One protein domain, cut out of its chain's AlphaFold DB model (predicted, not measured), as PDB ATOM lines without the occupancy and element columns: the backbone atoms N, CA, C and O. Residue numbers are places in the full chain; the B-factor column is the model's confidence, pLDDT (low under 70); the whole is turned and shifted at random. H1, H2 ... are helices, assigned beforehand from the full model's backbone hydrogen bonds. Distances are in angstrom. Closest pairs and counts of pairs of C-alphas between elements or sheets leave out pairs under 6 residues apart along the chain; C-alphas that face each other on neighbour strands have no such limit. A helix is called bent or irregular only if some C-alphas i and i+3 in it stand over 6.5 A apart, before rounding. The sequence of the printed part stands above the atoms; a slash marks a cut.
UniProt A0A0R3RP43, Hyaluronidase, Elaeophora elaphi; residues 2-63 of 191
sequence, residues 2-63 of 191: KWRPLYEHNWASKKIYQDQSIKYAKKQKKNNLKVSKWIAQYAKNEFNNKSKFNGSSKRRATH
ATOM      1  N   LYS A   2     -12.012 -17.290 -17.078       92.06
ATOM      2  CA  LYS A   2     -11.834 -18.389 -16.113       92.06
ATOM      3  C   LYS A   2     -10.627 -19.276 -16.463       92.06
ATOM      4  O   LYS A   2      -9.753 -19.439 -15.614       92.06
ATOM      5  N   TRP A   3     -10.496 -19.682 -17.723       93.19
ATOM      6  CA  TRP A   3      -9.376 -20.454 -18.286       93.19
ATOM      7  C   TRP A   3      -8.721 -19.722 -19.469       93.19
ATOM      8  O   TRP A   3      -9.245 -18.721 -19.963       93.19
ATOM      9  N   ARG A   4      -7.557 -20.208 -19.911       92.31
ATOM     10  CA  ARG A   4      -6.837 -19.747 -21.109       92.31
ATOM     11  C   ARG A   4      -6.900 -20.808 -22.220       92.31
ATOM     12  O   ARG A   4      -6.986 -21.992 -21.894       92.31
ATOM     13  N   PRO A   5      -6.835 -20.423 -23.509       92.31
ATOM     14  CA  PRO A   5      -7.086 -21.350 -24.621       92.31
ATOM     15  C   PRO A   5      -5.988 -22.398 -24.844       92.31
ATOM     16  O   PRO A   5      -6.208 -23.340 -25.595       92.31
ATOM     17  N   LEU A   6      -4.817 -22.222 -24.222       92.06
ATOM     18  CA  LEU A   6      -3.705 -23.172 -24.253       92.06
ATOM     19  C   LEU A   6      -3.462 -23.731 -22.855       92.06
ATOM     20  O   LEU A   6      -3.489 -22.985 -21.873       92.06
ATOM     21  N   TYR A   7      -3.180 -25.026 -22.775       92.62
ATOM     22  CA  TYR A   7      -2.939 -25.762 -21.542       92.62
ATOM     23  C   TYR A   7      -1.869 -25.079 -20.685       92.62
ATOM     24  O   TYR A   7      -2.098 -24.792 -19.511       92.62
ATOM     25  N   GLU A   8      -0.732 -24.728 -21.289       91.19
ATOM     26  CA  GLU A   8       0.438 -24.133 -20.632       91.19
ATOM     27  C   GLU A   8       0.148 -22.755 -20.020       91.19
ATOM     28  O   GLU A   8       0.774 -22.362 -19.040       91.19
ATOM     29  N   HIS A   9      -0.852 -22.041 -20.539       90.12
ATOM     30  CA  HIS A   9      -1.250 -20.725 -20.040       90.12
ATOM     31  C   HIS A   9      -2.153 -20.767 -18.799       90.12
ATOM     32  O   HIS A   9      -2.486 -19.720 -18.240       90.12
ATOM     33  N   ASN A  10      -2.571 -21.948 -18.352       92.81
ATOM     34  CA  ASN A  10      -3.431 -22.104 -17.182       92.81
ATOM     35  C   ASN A  10      -2.607 -22.287 -15.893       92.81
ATOM     36  O   ASN A  10      -2.656 -23.337 -15.264       92.81
ATOM     37  N   TRP A  11      -1.856 -21.257 -15.495       89.94
ATOM     38  CA  TRP A  11      -1.029 -21.225 -14.275       89.94
ATOM     39  C   TRP A  11      -1.729 -20.532 -13.086       89.94
ATOM     40  O   TRP A  11      -2.848 -20.026 -13.210       89.94
ATOM     41  N   ALA A  12      -1.075 -20.526 -11.915       90.50
ATOM     42  CA  ALA A  12      -1.602 -20.002 -10.646       90.50
ATOM     43  C   ALA A  12      -3.017 -20.529 -10.340       90.50
ATOM     44  O   ALA A  12      -3.243 -21.738 -10.372       90.50
ATOM     45  N   SER A  13      -3.992 -19.648 -10.100       90.94
ATOM     46  CA  SER A  13      -5.381 -20.032  -9.809       90.94
ATOM     47  C   SER A  13      -6.067 -20.797 -10.950       90.94
ATOM     48  O   SER A  13      -7.096 -21.432 -10.734       90.94
ATOM     49  N   LYS A  14      -5.496 -20.792 -12.163       93.62
ATOM     50  CA  LYS A  14      -5.995 -21.552 -13.321       93.62
ATOM     51  C   LYS A  14      -5.396 -22.952 -13.427       93.62
ATOM     52  O   LYS A  14      -5.857 -23.729 -14.260       93.62
ATOM     53  N   LYS A  15      -4.444 -23.323 -12.565       95.50
ATOM     54  CA  LYS A  15      -3.827 -24.661 -12.562       95.50
ATOM     55  C   LYS A  15      -4.854 -25.790 -12.433       95.50
ATOM     56  O   LYS A  15      -4.659 -26.867 -12.989       95.50
ATOM     57  N   ILE A  16      -6.004 -25.515 -11.815       95.56
ATOM     58  CA  ILE A  16      -7.132 -26.448 -11.757       95.56
ATOM     59  C   ILE A  16      -7.526 -27.007 -13.136       95.56
ATOM     60  O   ILE A  16      -7.849 -28.186 -13.237       95.56
ATOM     61  N   TYR A  17      -7.442 -26.225 -14.219       94.00
ATOM     62  CA  TYR A  17      -7.773 -26.711 -15.565       94.00
ATOM     63  C   TYR A  17      -6.762 -27.739 -16.081       94.00
ATOM     64  O   TYR A  17      -7.149 -28.701 -16.747       94.00
ATOM     65  N   GLN A  18      -5.484 -27.579 -15.735       93.94
ATOM     66  CA  GLN A  18      -4.448 -28.566 -16.037       93.94
ATOM     67  C   GLN A  18      -4.692 -29.857 -15.248       93.94
ATOM     68  O   GLN A  18      -4.743 -30.946 -15.822       93.94
ATOM     69  N   ASP A  19      -4.956 -29.727 -13.947       94.38
ATOM     70  CA  ASP A  19      -5.167 -30.864 -13.047       94.38
ATOM     71  C   ASP A  19      -6.409 -31.680 -13.434       94.38
ATOM     72  O   ASP A  19      -6.372 -32.913 -13.461       94.38
ATOM     73  N   GLN A  20      -7.505 -31.008 -13.798       93.56
ATOM     74  CA  GLN A  20      -8.719 -31.677 -14.270       93.56
ATOM     75  C   GLN A  20      -8.521 -32.347 -15.634       93.56
ATOM     76  O   GLN A  20      -9.046 -33.436 -15.858       93.56
ATOM     77  N   SER A  21      -7.706 -31.765 -16.518       91.44
ATOM     78  CA  SER A  21      -7.363 -32.392 -17.802       91.44
ATOM     79  C   SER A  21      -6.556 -33.678 -17.606       91.44
ATOM     80  O   SER A  21      -6.822 -34.681 -18.267       91.44
ATOM     81  N   ILE A  22      -5.624 -33.696 -16.647       91.94
ATOM     82  CA  ILE A  22      -4.877 -34.904 -16.268       91.94
ATOM     83  C   ILE A  22      -5.813 -35.965 -15.672       91.94
ATOM     84  O   ILE A  22      -5.734 -37.135 -16.051       91.94
ATOM     85  N   LYS A  23      -6.720 -35.582 -14.762       91.31
ATOM     86  CA  LYS A  23      -7.717 -36.508 -14.189       91.31
ATOM     87  C   LYS A  23      -8.606 -37.118 -15.273       91.31
ATOM     88  O   LYS A  23      -8.826 -38.329 -15.282       91.31
ATOM     89  N   TYR A  24      -9.064 -36.296 -16.213       88.44
ATOM     90  CA  TYR A  24      -9.833 -36.752 -17.365       88.44
ATOM     91  C   TYR A  24      -9.033 -37.735 -18.229       88.44
ATOM     92  O   TYR A  24      -9.521 -38.825 -18.523       88.44
ATOM     93  N   ALA A  25      -7.783 -37.404 -18.562       88.19
ATOM     94  CA  ALA A  25      -6.880 -38.269 -19.319       88.19
ATOM     95  C   ALA A  25      -6.675 -39.642 -18.659       88.19
ATOM     96  O   ALA A  25      -6.769 -40.666 -19.337       88.19
ATOM     97  N   LYS A  26      -6.460 -39.686 -17.337       88.62
ATOM     98  CA  LYS A  26      -6.357 -40.947 -16.583       88.62
ATOM     99  C   LYS A  26      -7.605 -41.807 -16.728       88.62
ATOM    100  O   LYS A  26      -7.496 -42.986 -17.063       88.62
ATOM    101  N   LYS A  27      -8.783 -41.202 -16.537       87.56
ATOM    102  CA  LYS A  27     -10.073 -41.895 -16.658       87.56
ATOM    103  C   LYS A  27     -10.281 -42.450 -18.068       87.56
ATOM    104  O   LYS A  27     -10.656 -43.608 -18.212       87.56
ATOM    105  N   GLN A  28      -9.985 -41.659 -19.101       82.56
ATOM    106  CA  GLN A  28     -10.114 -42.082 -20.501       82.56
ATOM    107  C   GLN A  28      -9.187 -43.245 -20.861       82.56
ATOM    108  O   GLN A  28      -9.556 -44.121 -21.638       82.56
ATOM    109  N   LYS A  29      -7.979 -43.266 -20.294       82.69
ATOM    110  CA  LYS A  29      -6.976 -44.299 -20.571       82.69
ATOM    111  C   LYS A  29      -7.014 -45.469 -19.589       82.69
ATOM    112  O   LYS A  29      -6.107 -46.291 -19.634       82.69
ATOM    113  N   LYS A  30      -8.030 -45.541 -18.715       82.00
ATOM    114  CA  LYS A  30      -8.148 -46.537 -17.632       82.00
ATOM    115  C   LYS A  30      -6.843 -46.684 -16.827       82.00
ATOM    116  O   LYS A  30      -6.493 -47.770 -16.382       82.00
ATOM    117  N   ASN A  31      -6.101 -45.586 -16.675       70.44
ATOM    118  CA  ASN A  31      -4.797 -45.585 -16.027       70.44
ATOM    119  C   ASN A  31      -4.932 -45.041 -14.601       70.44
ATOM    120  O   ASN A  31      -5.002 -43.827 -14.392       70.44
ATOM    121  N   ASN A  32      -4.944 -45.955 -13.631       67.44
ATOM    122  CA  ASN A  32      -5.054 -45.642 -12.205       67.44
ATOM    123  C   ASN A  32      -3.691 -45.380 -11.530       67.44
ATOM    124  O   ASN A  32      -3.648 -45.091 -10.337       67.44
ATOM    125  N   LEU A  33      -2.577 -45.447 -12.268       66.50
ATOM    126  CA  LEU A  33      -1.230 -45.270 -11.718       66.50
ATOM    127  C   LEU A  33      -0.873 -43.784 -11.502       66.50
ATOM    128  O   LEU A  33      -1.621 -42.859 -11.864       66.50
ATOM    129  N   LYS A  34       0.299 -43.533 -10.895       72.44
ATOM    130  CA  LYS A  34       0.898 -42.186 -10.786       72.44
ATOM    131  C   LYS A  34       0.928 -41.501 -12.162       72.44
ATOM    132  O   LYS A  34       0.992 -42.161 -13.196       72.44
ATOM    133  N   VAL A  35       0.828 -40.166 -12.180       75.56
ATOM    134  CA  VAL A  35       0.850 -39.391 -13.436       75.56
ATOM    135  C   VAL A  35       2.162 -39.683 -14.162       75.56
ATOM    136  O   VAL A  35       3.219 -39.240 -13.722       75.56
ATOM    137  N   SER A  36       2.095 -40.431 -15.261       83.56
ATOM    138  CA  SER A  36       3.252 -40.643 -16.124       83.56
ATOM    139  C   SER A  36       3.449 -39.440 -17.047       83.56
ATOM    140  O   SER A  36       2.492 -38.727 -17.377       83.56
ATOM    141  N   LYS A  37       4.684 -39.242 -17.525       87.12
ATOM    142  CA  LYS A  37       5.009 -38.238 -18.556       87.12
ATOM    143  C   LYS A  37       4.088 -38.370 -19.776       87.12
ATOM    144  O   LYS A  37       3.653 -37.368 -20.336       87.12
ATOM    145  N   TRP A  38       3.718 -39.605 -20.123       86.69
ATOM    146  CA  TRP A  38       2.777 -39.900 -21.199       86.69
ATOM    147  C   TRP A  38       1.355 -39.389 -20.918       86.69
ATOM    148  O   TRP A  38       0.782 -38.725 -21.776       86.69
ATOM    149  N   ILE A  39       0.794 -39.619 -19.721       88.19
ATOM    150  CA  ILE A  39      -0.544 -39.104 -19.363       88.19
ATOM    151  C   ILE A  39      -0.566 -37.572 -19.375       88.19
ATOM    152  O   ILE A  39      -1.517 -36.981 -19.886       88.19
ATOM    153  N   ALA A  40       0.472 -36.928 -18.835       89.88
ATOM    154  CA  ALA A  40       0.575 -35.470 -18.839       89.88
ATOM    155  C   ALA A  40       0.640 -34.912 -20.270       89.88
ATOM    156  O   ALA A  40      -0.073 -33.961 -20.600       89.88
ATOM    157  N   GLN A  41       1.434 -35.541 -21.143       89.38
ATOM    158  CA  GLN A  41       1.516 -35.160 -22.550       89.38
ATOM    159  C   GLN A  41       0.194 -35.400 -23.287       89.38
ATOM    160  O   GLN A  41      -0.224 -34.551 -24.071       89.38
ATOM    161  N   TYR A  42      -0.490 -36.515 -23.018       87.19
ATOM    162  CA  TYR A  42      -1.807 -36.793 -23.585       87.19
ATOM    163  C   TYR A  42      -2.826 -35.728 -23.162       87.19
ATOM    164  O   TYR A  42      -3.485 -35.157 -24.021       87.19
ATOM    165  N   ALA A  43      -2.900 -35.379 -21.873       89.75
ATOM    166  CA  ALA A  43      -3.798 -34.331 -21.380       89.75
ATOM    167  C   ALA A  43      -3.537 -32.970 -22.047       89.75
ATOM    168  O   ALA A  43      -4.472 -32.300 -22.484       89.75
ATOM    169  N   LYS A  44      -2.261 -32.587 -22.168       90.81
ATOM    170  CA  LYS A  44      -1.839 -31.369 -22.864       90.81
ATOM    171  C   LYS A  44      -2.242 -31.389 -24.341       90.81
ATOM    172  O   LYS A  44      -2.785 -30.406 -24.841       90.81
ATOM    173  N   ASN A  45      -1.990 -32.501 -25.029       87.88
ATOM    174  CA  ASN A  45      -2.342 -32.673 -26.434       87.88
ATOM    175  C   ASN A  45      -3.858 -32.594 -26.634       87.88
ATOM    176  O   ASN A  45      -4.300 -31.849 -27.494       87.88
ATOM    177  N   GLU A  46      -4.657 -33.278 -25.818       85.44
ATOM    178  CA  GLU A  46      -6.123 -33.232 -25.916       85.44
ATOM    179  C   GLU A  46      -6.690 -31.833 -25.640       85.44
ATOM    180  O   GLU A  46      -7.663 -31.434 -26.271       85.44
ATOM    181  N   PHE A  47      -6.079 -31.069 -24.728       90.12
ATOM    182  CA  PHE A  47      -6.476 -29.686 -24.444       90.12
ATOM    183  C   PHE A  47      -6.168 -28.748 -25.622       90.12
ATOM    184  O   PHE A  47      -6.985 -27.897 -25.978       90.12
ATOM    185  N   ASN A  48      -4.969 -28.877 -26.204       87.94
ATOM    186  CA  ASN A  48      -4.447 -27.952 -27.215       87.94
ATOM    187  C   ASN A  48      -4.833 -28.316 -28.659       87.94
ATOM    188  O   ASN A  48      -4.875 -27.432 -29.522       87.94
ATOM    189  N   ASN A  49      -5.047 -29.599 -28.964       74.38
ATOM    190  CA  ASN A  49      -5.203 -30.070 -30.337       74.38
ATOM    191  C   ASN A  49      -6.577 -29.745 -30.925       74.38
ATOM    192  O   ASN A  49      -7.608 -29.810 -30.267       74.38
ATOM    193  N   LYS A  50      -6.571 -29.485 -32.236       56.94
ATOM    194  CA  LYS A  50      -7.719 -29.671 -33.127       56.94
ATOM    195  C   LYS A  50      -7.800 -31.163 -33.431       56.94
ATOM    196  O   LYS A  50      -7.155 -31.611 -34.378       56.94
ATOM    197  N   SER A  51      -8.522 -31.962 -32.650       44.81
ATOM    198  CA  SER A  51      -8.925 -33.253 -33.212       44.81
ATOM    199  C   SER A  51      -9.821 -32.944 -34.406       44.81
ATOM    200  O   SER A  51     -10.758 -32.151 -34.279       44.81
ATOM    201  N   LYS A  52      -9.500 -33.503 -35.579       42.62
ATOM    202  CA  LYS A  52     -10.369 -33.409 -36.751       42.62
ATOM    203  C   LYS A  52     -11.757 -33.864 -36.308       42.62
ATOM    204  O   LYS A  52     -11.916 -34.988 -35.830       42.62
ATOM    205  N   PHE A  53     -12.740 -32.976 -36.423       41.41
ATOM    206  CA  PHE A  53     -14.146 -33.300 -36.227       41.41
ATOM    207  C   PHE A  53     -14.583 -34.166 -37.418       41.41
ATOM    208  O   PHE A  53     -15.281 -33.716 -38.316       41.41
ATOM    209  N   ASN A  54     -14.070 -35.393 -37.485       37.72
ATOM    210  CA  ASN A  54     -14.510 -36.384 -38.447       37.72
ATOM    211  C   ASN A  54     -15.842 -36.895 -37.911       37.72
ATOM    212  O   ASN A  54     -15.911 -37.359 -36.770       37.72
ATOM    213  N   GLY A  55     -16.893 -36.684 -38.697       45.75
ATOM    214  CA  GLY A  55     -18.280 -36.806 -38.284       45.75
ATOM    215  C   GLY A  55     -18.621 -38.067 -37.487       45.75
ATOM    216  O   GLY A  55     -17.979 -39.116 -37.558       45.75
ATOM    217  N   SER A  56     -19.741 -37.958 -36.778       40.59
ATOM    218  CA  SER A  56     -20.549 -39.056 -36.222       40.59
ATOM    219  C   SER A  56     -20.089 -39.753 -34.935       40.59
ATOM    220  O   SER A  56     -20.890 -40.479 -34.357       40.59
ATOM    221  N   SER A  57     -18.893 -39.510 -34.387       41.41
ATOM    222  CA  SER A  57     -18.468 -40.193 -33.144       41.41
ATOM    223  C   SER A  57     -18.094 -39.249 -32.001       41.41
ATOM    224  O   SER A  57     -16.945 -38.847 -31.866       41.41
ATOM    225  N   LYS A  58     -19.096 -38.936 -31.167       41.72
ATOM    226  CA  LYS A  58     -19.135 -38.764 -29.689       41.72
ATOM    227  C   LYS A  58     -17.817 -38.672 -28.875       41.72
ATOM    228  O   LYS A  58     -17.755 -39.177 -27.755       41.72
ATOM    229  N   ARG A  59     -16.761 -38.009 -29.351       45.47
ATOM    230  CA  ARG A  59     -15.531 -37.763 -28.579       45.47
ATOM    231  C   ARG A  59     -15.583 -36.368 -27.972       45.47
ATOM    232  O   ARG A  59     -15.289 -35.373 -28.624       45.47
ATOM    233  N   ARG A  60     -15.956 -36.319 -26.688       49.47
ATOM    234  CA  ARG A  60     -15.864 -35.142 -25.805       49.47
ATOM    235  C   ARG A  60     -14.394 -34.804 -25.510       49.47
ATOM    236  O   ARG A  60     -13.962 -34.870 -24.365       49.47
ATOM    237  N   ALA A  61     -13.587 -34.530 -26.524       46.59
ATOM    238  CA  ALA A  61     -12.336 -33.828 -26.281       46.59
ATOM    239  C   ALA A  61     -12.700 -32.364 -26.000       46.59
ATOM    240  O   ALA A  61     -13.468 -31.746 -26.743       46.59
ATOM    241  N   THR A  62     -12.245 -31.840 -24.861       53.91
ATOM    242  CA  THR A  62     -12.519 -30.459 -24.459       53.91
ATOM    243  C   THR A  62     -11.651 -29.540 -25.303       53.91
ATOM    244  O   THR A  62     -10.530 -29.203 -24.940       53.91
ATOM    245  N   HIS A  63     -12.156 -29.165 -26.472       76.19
ATOM    246  CA  HIS A  63     -11.437 -28.310 -27.403       76.19
ATOM    247  C   HIS A  63     -11.599 -26.841 -26.999       76.19
ATOM    248  O   HIS A  63     -12.413 -26.112 -27.563       76.19
TER     249      HIS A  63
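AT A GLANCE: This is residues 2 to 63 of the 191 residues of the protein "Hyaluronidase" of Elaeophora elaphi (UniProt A0A0R3RP43). Two helices, H1 and H2, cross near their middles as an X, and a long tail loops out beyond them, its residues 52 to 58 sticking out. The printed part has 62 residues, of which 29, under half, are in the two named helices, H1 then H2; the class is all helix, with no named strand. It is compact, with a radius of gyration of the C-alphas of 12.1 A, and spans 37 by 28 by 16 A.

IN THESE COORDINATES: Begin at Lys 2 and read on to C-alpha 12 at (-1.602, -20.002, -10.646); from there H1, residues 12 to 28, runs 25.6 A. It is irregular, but only just: C-alphas 13 and 16 are 6.9 A apart. Then find H2, residues 37 to 48, 16.4 A long, ending at C-alpha 48 (-4.447, -27.952, -27.215).

HOW THE PARTS SIT: H1 and H2 touch, closest at the C-alphas of Ile 22 and Ala 43, 5.3 A apart. Their lines are only just about perpendicular, at 71 degrees. In H2 every O i to N i+4 pair is within hydrogen-bond range; in H1, 10 of 13 are.

THE WHOLE: The C-alphas farthest apart, Ala 12 and Ser 56, are 37.1 A apart. The printed part has no cut, and the link from H1 to H2 is short. Look for pLDDT under 70 at residues 32 to 33 and 50 to 62.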